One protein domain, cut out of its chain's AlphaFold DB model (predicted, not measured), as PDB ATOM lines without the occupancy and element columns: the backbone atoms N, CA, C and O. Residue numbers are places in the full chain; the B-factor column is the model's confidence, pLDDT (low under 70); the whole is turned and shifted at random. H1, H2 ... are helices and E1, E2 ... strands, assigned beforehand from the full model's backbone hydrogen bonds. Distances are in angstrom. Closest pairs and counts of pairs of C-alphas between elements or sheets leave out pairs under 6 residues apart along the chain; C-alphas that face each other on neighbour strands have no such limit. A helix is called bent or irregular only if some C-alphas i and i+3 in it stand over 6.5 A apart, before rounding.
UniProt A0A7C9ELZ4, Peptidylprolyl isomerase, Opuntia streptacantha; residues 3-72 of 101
ATOM      1  N   GLY A   3     107.551  94.547  87.908       74.56
ATOM      2  CA  GLY A   3     107.384  95.941  88.316       74.56
ATOM      3  C   GLY A   3     106.312  96.640  87.486       74.56
ATOM      4  O   GLY A   3     105.782  96.052  86.551       74.56
ATOM      5  N   THR A   4     106.003  97.890  87.810       73.38
ATOM      6  CA  THR A   4     105.029  98.707  87.072       73.38
ATOM      7  C   THR A   4     105.744  99.891  86.435       73.38
ATOM      8  O   THR A   4     106.517 100.579  87.101       73.38
ATOM      9  N   LEU A   5     105.508 100.120  85.142       67.19
ATOM     10  CA  LEU A   5     106.067 101.231  84.386       67.19
ATOM     11  C   LEU A   5     104.955 102.174  83.922       67.19
ATOM     12  O   LEU A   5     104.208 101.866  82.997       67.19
ATOM     13  N   GLU A   6     104.896 103.357  84.526       64.94
ATOM     14  CA  GLU A   6     103.967 104.424  84.151       64.94
ATOM     15  C   GLU A   6     104.722 105.701  83.770       64.94
ATOM     16  O   GLU A   6     105.739 106.058  84.370       64.94
ATOM     17  N   ALA A   7     104.214 106.414  82.763       64.62
ATOM     18  CA  ALA A   7     104.700 107.746  82.438       64.62
ATOM     19  C   ALA A   7     104.122 108.755  83.439       64.62
ATOM     20  O   ALA A   7     102.907 108.813  83.642       64.62
ATOM     21  N   ALA A   8     104.979 109.584  84.039       58.19
ATOM     22  CA  ALA A   8     104.536 110.622  84.965       58.19
ATOM     23  C   ALA A   8     103.499 111.542  84.289       58.19
ATOM     24  O   ALA A   8     103.809 112.236  83.322       58.19
ATOM     25  N   GLY A   9     102.259 111.528  84.793       58.34
ATOM     26  CA  GLY A   9     101.160 112.364  84.300       58.34
ATOM     27  C   GLY A   9     100.356 111.804  83.118       58.34
ATOM     28  O   GLY A   9      99.453 112.492  82.645       58.34
ATOM     29  N   MET A  10     100.618 110.577  82.645       57.81
ATOM     30  CA  MET A  10      99.839 109.948  81.568       57.81
ATOM     31  C   MET A  10      99.394 108.530  81.932       57.81
ATOM     32  O   MET A  10     100.213 107.665  82.226       57.81
ATOM     33  N   ARG A  11      98.086 108.256  81.819       57.66
ATOM     34  CA  ARG A  11      97.571 106.879  81.825       57.66
ATOM     35  C   ARG A  11      97.917 106.212  80.497       57.66
ATOM     36  O   ARG A  11      97.465 106.671  79.446       57.66
ATOM     37  N   LEU A  12      98.698 105.136  80.543       60.59
ATOM     38  CA  LEU A  12      98.979 104.317  79.366       60.59
ATOM     39  C   LEU A  12      97.667 103.686  78.866       60.59
ATOM     40  O   LEU A  12      96.945 103.034  79.621       60.59
ATOM     41  N   LYS A  13      97.324 103.914  77.592       63.06
ATOM     42  CA  LYS A  13      96.289 103.125  76.905       63.06
ATOM     43  C   LYS A  13      96.834 101.706  76.709       63.06
ATOM     44  O   LYS A  13      98.043 101.559  76.553       63.06
ATOM     45  N   LYS A  14      95.958 100.691  76.698       62.88
ATOM     46  CA  LYS A  14      96.353  99.290  76.458       62.88
ATOM     47  C   LYS A  14      97.280  99.207  75.243       62.88
ATOM     48  O   LYS A  14      96.878  99.603  74.148       62.88
ATOM     49  N   ILE A  15      98.500  98.726  75.459       65.31
ATOM     50  CA  ILE A  15      99.500  98.562  74.404       65.31
ATOM     51  C   ILE A  15      99.120  97.303  73.603       65.31
ATOM     52  O   ILE A  15      98.843  96.272  74.226       65.31
ATOM     53  N   PRO A  16      99.029  97.365  72.259       64.38
ATOM     54  CA  PRO A  16      98.806  96.174  71.446       64.38
ATOM     55  C   PRO A  16      99.976  95.198  71.611       64.38
ATOM     56  O   PRO A  16     101.129  95.614  71.691       64.38
ATOM     57  N   THR A  17      99.677  93.903  71.673       65.69
ATOM     58  CA  THR A  17     100.703  92.866  71.802       65.69
ATOM     59  C   THR A  17     101.513  92.759  70.509       65.69
ATOM     60  O   THR A  17     100.961  92.472  69.449       65.69
ATOM     61  N   GLU A  18     102.824  92.955  70.603       67.69
ATOM     62  CA  GLU A  18     103.803  92.583  69.581       67.69
ATOM     63  C   GLU A  18     104.416  91.227  69.958       67.69
ATOM     64  O   GLU A  18     104.805  91.013  71.110       67.69
ATOM     65  N   ASP A  19     104.446  90.297  69.005       63.91
ATOM     66  CA  ASP A  19     104.869  88.916  69.230       63.91
ATOM     67  C   ASP A  19     106.397  88.815  69.344       63.91
ATOM     68  O   ASP A  19     107.123  89.263  68.454       63.91
ATOM     69  N   CYS A  20     106.901  88.212  70.427       64.94
ATOM     70  CA  CYS A  20     108.324  87.910  70.574       64.94
ATOM     71  C   CYS A  20     108.567  86.395  70.447       64.94
ATOM     72  O   CYS A  20     107.985  85.610  71.206       64.94
ATOM     73  N   PRO A  21     109.464  85.949  69.547       64.69
ATOM     74  CA  PRO A  21     109.639  84.530  69.267       64.69
ATOM     75  C   PRO A  21     110.250  83.734  70.427       64.69
ATOM     76  O   PRO A  21     110.100  82.514  70.440       64.69
ATOM     77  N   THR A  22     110.959  84.350  71.381       78.12
ATOM     78  CA  THR A  22     111.498  83.677  72.584       78.12
ATOM     79  C   THR A  22     111.873  84.705  73.653       78.12
ATOM     80  O   THR A  22     112.501  85.712  73.337       78.12
ATOM     81  N   ILE A  23     111.560  84.426  74.922       85.62
ATOM     82  CA  ILE A  23     112.035  85.228  76.055       85.62
ATOM     83  C   ILE A  23     113.422  84.739  76.472       85.62
ATOM     84  O   ILE A  23     113.591  83.602  76.914       85.62
ATOM     85  N   THR A  24     114.423  85.604  76.341       90.88
ATOM     86  CA  THR A  24     115.806  85.324  76.744       90.88
ATOM     87  C   THR A  24     116.159  86.009  78.061       90.88
ATOM     88  O   THR A  24     115.486  86.941  78.510       90.88
ATOM     89  N   ARG A  25     117.239  85.557  78.704       92.88
ATOM     90  CA  ARG A  25     117.796  86.206  79.893       92.88
ATOM     91  C   ARG A  25     118.122  87.669  79.582       92.88
ATOM     92  O   ARG A  25     118.812  87.962  78.612       92.88
ATOM     93  N   GLY A  26     117.642  88.568  80.435       91.94
ATOM     94  CA  GLY A  26     117.757  90.016  80.284       91.94
ATOM     95  C   GLY A  26     116.611  90.664  79.509       91.94
ATOM     96  O   GLY A  26     116.522  91.887  79.517       91.94
ATOM     97  N   ALA A  27     115.712  89.899  78.881       91.44
ATOM     98  CA  ALA A  27     114.555  90.468  78.195       91.44
ATOM     99  C   ALA A  27     113.629  91.206  79.175       91.44
ATOM    100  O   ALA A  27     113.335  90.702  80.264       91.44
ATOM    101  N   VAL A  28     113.161  92.386  78.762       90.50
ATOM    102  CA  VAL A  28     112.180  93.202  79.482       90.50
ATOM    103  C   VAL A  28     110.877  93.210  78.691       90.50
ATOM    104  O   VAL A  28     110.857  93.636  77.534       90.50
ATOM    105  N   ALA A  29     109.798  92.721  79.297       89.44
ATOM    106  CA  ALA A  29     108.541  92.476  78.601       89.44
ATOM    107  C   ALA A  29     107.317  92.897  79.414       89.44
ATOM    108  O   ALA A  29     107.348  92.898  80.644       89.44
ATOM    109  N   TRP A  30     106.230  93.245  78.727       86.19
ATOM    110  CA  TRP A  30     104.959  93.597  79.358       86.19
ATOM    111  C   TRP A  30     104.260  92.368  79.940       86.19
ATOM    112  O   TRP A  30     104.236  91.303  79.327       86.19
ATOM    113  N   VAL A  31     103.635  92.526  81.103       82.56
ATOM    114  CA  VAL A  31     102.630  91.595  81.619       82.56
ATOM    115  C   VAL A  31     101.279  92.047  81.062       82.56
ATOM    116  O   VAL A  31     100.794  93.134  81.369       82.56
ATOM    117  N   GLY A  32     100.673  91.233  80.194       78.56
ATOM    118  CA  GLY A  32      99.454  91.627  79.484       78.56
ATOM    119  C   GLY A  32      99.693  92.841  78.578       78.56
ATOM    120  O   GLY A  32     100.588  92.821  77.742       78.56
ATOM    121  N   SER A  33      98.893  93.897  78.745       74.56
ATOM    122  CA  SER A  33      98.997  95.146  77.968       74.56
ATOM    123  C   SER A  33      99.746  96.275  78.696       74.56
ATOM    124  O   SER A  33      99.585  97.441  78.323       74.56
ATOM    125  N   GLY A  34     100.491  95.940  79.758       76.94
ATOM    126  CA  GLY A  34     101.061  96.901  80.706       76.94
ATOM    127  C   GLY A  34     100.005  97.533  81.631       76.94
ATOM    128  O   GLY A  34      98.807  97.256  81.465       76.94
ATOM    129  N   PRO A  35     100.415  98.413  82.568       78.25
ATOM    130  CA  PRO A  35     101.767  98.959  82.778       78.25
ATOM    131  C   PRO A  35     102.743  98.020  83.504       78.25
ATOM    132  O   PRO A  35     103.920  98.343  83.657       78.25
ATOM    133  N   GLU A  36     102.288  96.865  83.973       84.38
ATOM    134  CA  GLU A  36     103.139  95.874  84.618       84.38
ATOM    135  C   GLU A  36     104.113  95.261  83.605       84.38
ATOM    136  O   GLU A  36     103.753  94.944  82.472       84.38
ATOM    137  N   PHE A  37     105.363  95.072  84.008       89.19
ATOM    138  CA  PHE A  37     106.422  94.482  83.203       89.19
ATOM    139  C   PHE A  37     107.241  93.493  84.027       89.19
ATOM    140  O   PHE A  37     107.161  93.454  85.258       89.19
ATOM    141  N   PHE A  38     108.067  92.702  83.349       90.56
ATOM    142  CA  PHE A  38     109.040  91.836  83.987       90.56
ATOM    143  C   PHE A  38     110.400  91.863  83.297       90.56
ATOM    144  O   PHE A  38     110.499  92.136  82.105       90.56
ATOM    145  N   ILE A  39     111.441  91.551  84.069       92.50
ATOM    146  CA  ILE A  39     112.798  91.261  83.599       92.50
ATOM    147  C   ILE A  39     113.044  89.766  83.786       92.50
ATOM    148  O   ILE A  39     112.941  89.256  84.914       92.50
ATOM    149  N   SER A  40     113.368  89.082  82.691       92.62
ATOM    150  CA  SER A  40     113.692  87.660  82.705       92.62
ATOM    151  C   SER A  40     115.120  87.421  83.193       92.62
ATOM    152  O   SER A  40     116.067  88.010  82.677       92.62
ATOM    153  N   LEU A  41     115.296  86.529  84.168       93.25
ATOM    154  CA  LEU A  41     116.623  86.136  84.673       93.25
ATOM    155  C   LEU A  41     117.143  84.841  84.028       93.25
ATOM    156  O   LEU A  41     118.295  84.472  84.235       93.25
ATOM    157  N   ALA A  42     116.313  84.181  83.218       91.31
ATOM    158  CA  ALA A  42     116.622  82.944  82.512       91.31
ATOM    159  C   ALA A  42     116.028  82.963  81.093       91.31
ATOM    160  O   ALA A  42     115.352  83.912  80.691       91.31
ATOM    161  N   ASN A  43     116.302  81.917  80.320       90.00
ATOM    162  CA  ASN A  43     115.659  81.707  79.027       90.00
ATOM    163  C   ASN A  43     114.371  80.904  79.238       90.00
ATOM    164  O   ASN A  43     114.410  79.873  79.904       90.00
ATOM    165  N   HIS A  44     113.272  81.354  78.635       86.12
ATOM    166  CA  HIS A  44     111.963  80.706  78.698       86.12
ATOM    167  C   HIS A  44     111.450  80.461  77.277       86.12
ATOM    168  O   HIS A  44     110.921  81.360  76.614       86.12
ATOM    169  N   GLY A  45     111.641  79.235  76.785       84.62
ATOM    170  CA  GLY A  45     111.141  78.812  75.473       84.62
ATOM    171  C   GLY A  45     109.629  78.581  75.473       84.62
ATOM    172  O   GLY A  45     108.965  78.767  74.457       84.62
ATOM    173  N   GLU A  46     109.079  78.242  76.636       83.19
ATOM    174  CA  GLU A  46     107.661  78.011  76.884       83.19
ATOM    175  C   GLU A  46     106.804  79.283  76.766       83.19
ATOM    176  O   GLU A  46     105.591  79.187  76.612       83.19
ATOM    177  N   TRP A  47     107.421  80.470  76.805       81.00
ATOM    178  CA  TRP A  47     106.743  81.772  76.705       81.00
ATOM    179  C   TRP A  47     106.781  82.378  75.302       81.00
ATOM    180  O   TRP A  47     106.471  83.560  75.112       81.00
ATOM    181  N   LYS A  48     107.173  81.577  74.307       80.81
ATOM    182  CA  LYS A  48     107.182  81.968  72.901       80.81
ATOM    183  C   LYS A  48     105.823  82.539  72.492       80.81
ATOM    184  O   LYS A  48     104.790  81.897  72.656       80.81
ATOM    185  N   GLY A  49     105.856  83.762  71.983       78.25
ATOM    186  CA  GLY A  49     104.703  84.499  71.490       78.25
ATOM    187  C   GLY A  49     103.628  84.872  72.513       78.25
ATOM    188  O   GLY A  49     102.495  85.188  72.169       78.25
ATOM    189  N   THR A  50     103.964  84.811  73.804       80.44
ATOM    190  CA  THR A  50     103.019  85.138  74.884       80.44
ATOM    191  C   THR A  50     103.171  86.579  75.373       80.44
ATOM    192  O   THR A  50     102.221  87.163  75.893       80.44
ATOM    193  N   TYR A  51     104.358  87.169  75.206       84.62
ATOM    194  CA  TYR A  51     104.690  88.479  75.759       84.62
ATOM    195  C   TYR A  51     105.360  89.387  74.736       84.62
ATOM    196  O   TYR A  51     106.158  88.950  73.906       84.62
ATOM    197  N   THR A  52     105.093  90.681  74.887       86.75
ATOM    198  CA  THR A  52     105.753  91.741  74.132       86.75
ATOM    199  C   THR A  52     107.013  92.191  74.844       86.75
ATOM    200  O   THR A  52     106.943  92.824  75.899       86.75
ATOM    201  N   VAL A  53     108.163  91.873  74.253       87.81
ATOM    202  CA  VAL A  53     109.474  92.363  74.690       87.81
ATOM    203  C   VAL A  53     109.686  93.763  74.127       87.81
ATOM    204  O   VAL A  53     109.679  93.944  72.916       87.81
ATOM    205  N   PHE A  54     109.907  94.743  75.000       86.56
ATOM    206  CA  PHE A  54     110.134  96.141  74.613       86.56
ATOM    207  C   PHE A  54     111.541  96.642  74.963       86.56
ATOM    208  O   PHE A  54     111.889  97.786  74.672       86.56
ATOM    209  N   GLY A  55     112.359  95.809  75.606       87.81
ATOM    210  CA  GLY A  55     113.715  96.173  75.987       87.81
ATOM    211  C   GLY A  55     114.556  94.979  76.410       87.81
ATOM    212  O   GLY A  55     114.091  93.841  76.479       87.81
ATOM    213  N   SER A  56     115.818  95.258  76.714       91.31
ATOM    214  CA  SER A  56     116.740  94.293  77.302       91.31
ATOM    215  C   SER A  56     117.644  94.987  78.312       91.31
ATOM    216  O   SER A  56     117.920  96.182  78.197       91.31
ATOM    217  N   VAL A  57     118.068  94.241  79.322       90.81
ATOM    218  CA  VAL A  57     119.105  94.663  80.260       90.81
ATOM    219  C   VAL A  57     120.464  94.431  79.607       90.81
ATOM    220  O   VAL A  57     120.695  93.374  79.014       90.81
ATOM    221  N   LEU A  58     121.360  95.411  79.721       90.81
ATOM    222  CA  LEU A  58     122.722  95.286  79.215       90.81
ATOM    223  C   LEU A  58     123.460  94.144  79.940       90.81
ATOM    224  O   LEU A  58     123.294  93.997  81.155       90.81
ATOM    225  N   PRO A  59     124.268  93.328  79.238       90.38
ATOM    226  CA  PRO A  59     124.975  92.202  79.847       90.38
ATOM    227  C   PRO A  59     125.786  92.573  81.096       90.38
ATOM    228  O   PRO A  59     125.755  91.835  82.082       90.38
ATOM    229  N   GLU A  60     126.463  93.721  81.074       92.75
ATOM    230  CA  GLU A  60     127.256  94.275  82.174       92.75
ATOM    231  C   GLU A  60     126.420  94.632  83.416       92.75
ATOM    232  O   GLU A  60     126.902  94.502  84.542       92.75
ATOM    233  N   ASP A  61     125.148  94.989  83.228       91.62
ATOM    234  CA  ASP A  61     124.236  95.417  84.293       91.62
ATOM    235  C   ASP A  61     123.325  94.289  84.802       91.62
ATOM    236  O   ASP A  61     122.582  94.461  85.772       91.62
ATOM    237  N   MET A  62     123.394  93.094  84.204       93.81
ATOM    238  CA  MET A  62     122.573  91.950  84.617       93.81
ATOM    239  C   MET A  62     122.750  91.579  86.092       93.81
ATOM    240  O   MET A  62     121.798  91.127  86.731       93.81
ATOM    241  N   GLN A  63     123.934  91.821  86.659       94.50
ATOM    242  CA  GLN A  63     124.195  91.575  88.076       94.50
ATOM    243  C   GLN A  63     123.274  92.406  88.988       94.50
ATOM    244  O   GLN A  63     122.934  91.969  90.087       94.50
ATOM    245  N   VAL A  64     122.847  93.598  88.557       92.50
ATOM    246  CA  VAL A  64     121.919  94.443  89.323       92.50
ATOM    247  C   VAL A  64     120.551  93.774  89.416       92.50
ATOM    248  O   VAL A  64     119.986  93.681  90.504       92.50
ATOM    249  N   ALA A  65     120.043  93.250  88.296       92.38
ATOM    250  CA  ALA A  65     118.784  92.513  88.279       92.38
ATOM    251  C   ALA A  65     118.865  91.258  89.167       92.38
ATOM    252  O   ALA A  65     117.961  90.991  89.948       92.38
ATOM    253  N   GLU A  66     119.968  90.517  89.134       92.94
ATOM    254  CA  GLU A  66     120.138  89.342  89.999       92.94
ATOM    255  C   GLU A  66     120.173  89.700  91.488       92.94
ATOM    256  O   GLU A  66     119.531  89.031  92.295       92.94
ATOM    257  N   LYS A  67     120.853  90.792  91.854       94.06
ATOM    258  CA  LYS A  67     120.883  91.294  93.234       94.06
ATOM    259  C   LYS A  67     119.492  91.668  93.740       94.06
ATOM    260  O   LYS A  67     119.164  91.351  94.878       94.06
ATOM    261  N   ILE A  68     118.654  92.286  92.901       92.06
ATOM    262  CA  ILE A  68     117.265  92.610  93.268       92.06
ATOM    263  C   ILE A  68     116.478  91.331  93.583       92.06
ATOM    264  O   ILE A  68     115.711  91.309  94.540       92.06
ATOM    265  N   ALA A  69     116.683  90.252  92.825       91.12
ATOM    266  CA  ALA A  69     115.988  88.983  93.051       91.12
ATOM    267  C   ALA A  69     116.421  88.244  94.329       91.12
ATOM    268  O   ALA A  69     115.722  87.329  94.759       91.12
ATOM    269  N   GLN A  70     117.549  88.631  94.928       93.19
ATOM    270  CA  GLN A  70     118.056  88.076  96.188       93.19
ATOM    271  C   GLN A  70     117.631  88.885  97.422       93.19
ATOM    272  O   GLN A  70     117.946  88.494  98.546       93.19
ATOM    273  N   LEU A  71     116.946  90.018  97.239       94.44
ATOM    274  CA  LEU A  71     116.427  90.808  98.353       94.44
ATOM    275  C   LEU A  71     115.342  90.032  99.123       94.44
ATOM    276  O   LEU A  71     114.714  89.135  98.559       94.44
ATOM    277  N   PRO A  72     115.080  90.382 100.397       96.06
ATOM    278  CA  PRO A  72     114.030  89.744 101.183       96.06
ATOM    279  C   PRO A  72     112.666  89.785 100.484       96.06
ATOM    280  O   PRO A  72     112.200  90.843 100.045       96.06
TER     281      PRO A  72
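This is residues 3 to 72 of the 101 residues of the protein "Peptidylprolyl isomerase" of Opuntia streptacantha (UniProt A0A7C9ELZ4). Little regular structure: a small antiparallel sheet in the order E2, E1, E3, with helix H1 past one end of its strands and a wide loop, residues 3 to 26, sweeping round from E2's edge. The printed part has 70 residues, 23 in named elements, E1, E2, E3, H1 along the chain; the class is mixed. It is only just compact, close to loose (radius of gyration of the C-alphas 12.8 A), spanning 32 by 29 by 22 A.

Residues 3 to 4 pair antiparallel with residues 36 to 37 of E2, residues 36 to 39. E1, residues 27 to 30, forms a hairpin with E2; N 38 and O 29 are 2.8 A apart. E3, residues 53 to 56, is E1's other antiparallel neighbour, with N 28 and O 55 at 2.9 A. H1, residues 59 to 69, is only just not on the sheet, with 4 pairs of C-alphas within 10 A; its closest C-alphas to E2 are Ala 65 and Ile 39, 7.7 A. In H1, 4 of 7 O i to N i+4 pairs are within hydrogen-bond range.

E1 begins at C-alpha 27 (114.555, 90.468, 78.195) and is 10.2 A long; E2 is 10.8 A, E3 8.0 A. H1, 16.3 A, ends at C-alpha 69 (115.988, 88.983, 93.051) and is irregular: C-alphas 60 and 63 are 7.2 A apart.

The C-alphas farthest apart, Gly 9 and Gly 45, are 36.1 A apart. The printed part has no cut; the link E2 to E3 is long. Residues 5 to 21 have pLDDT under 70.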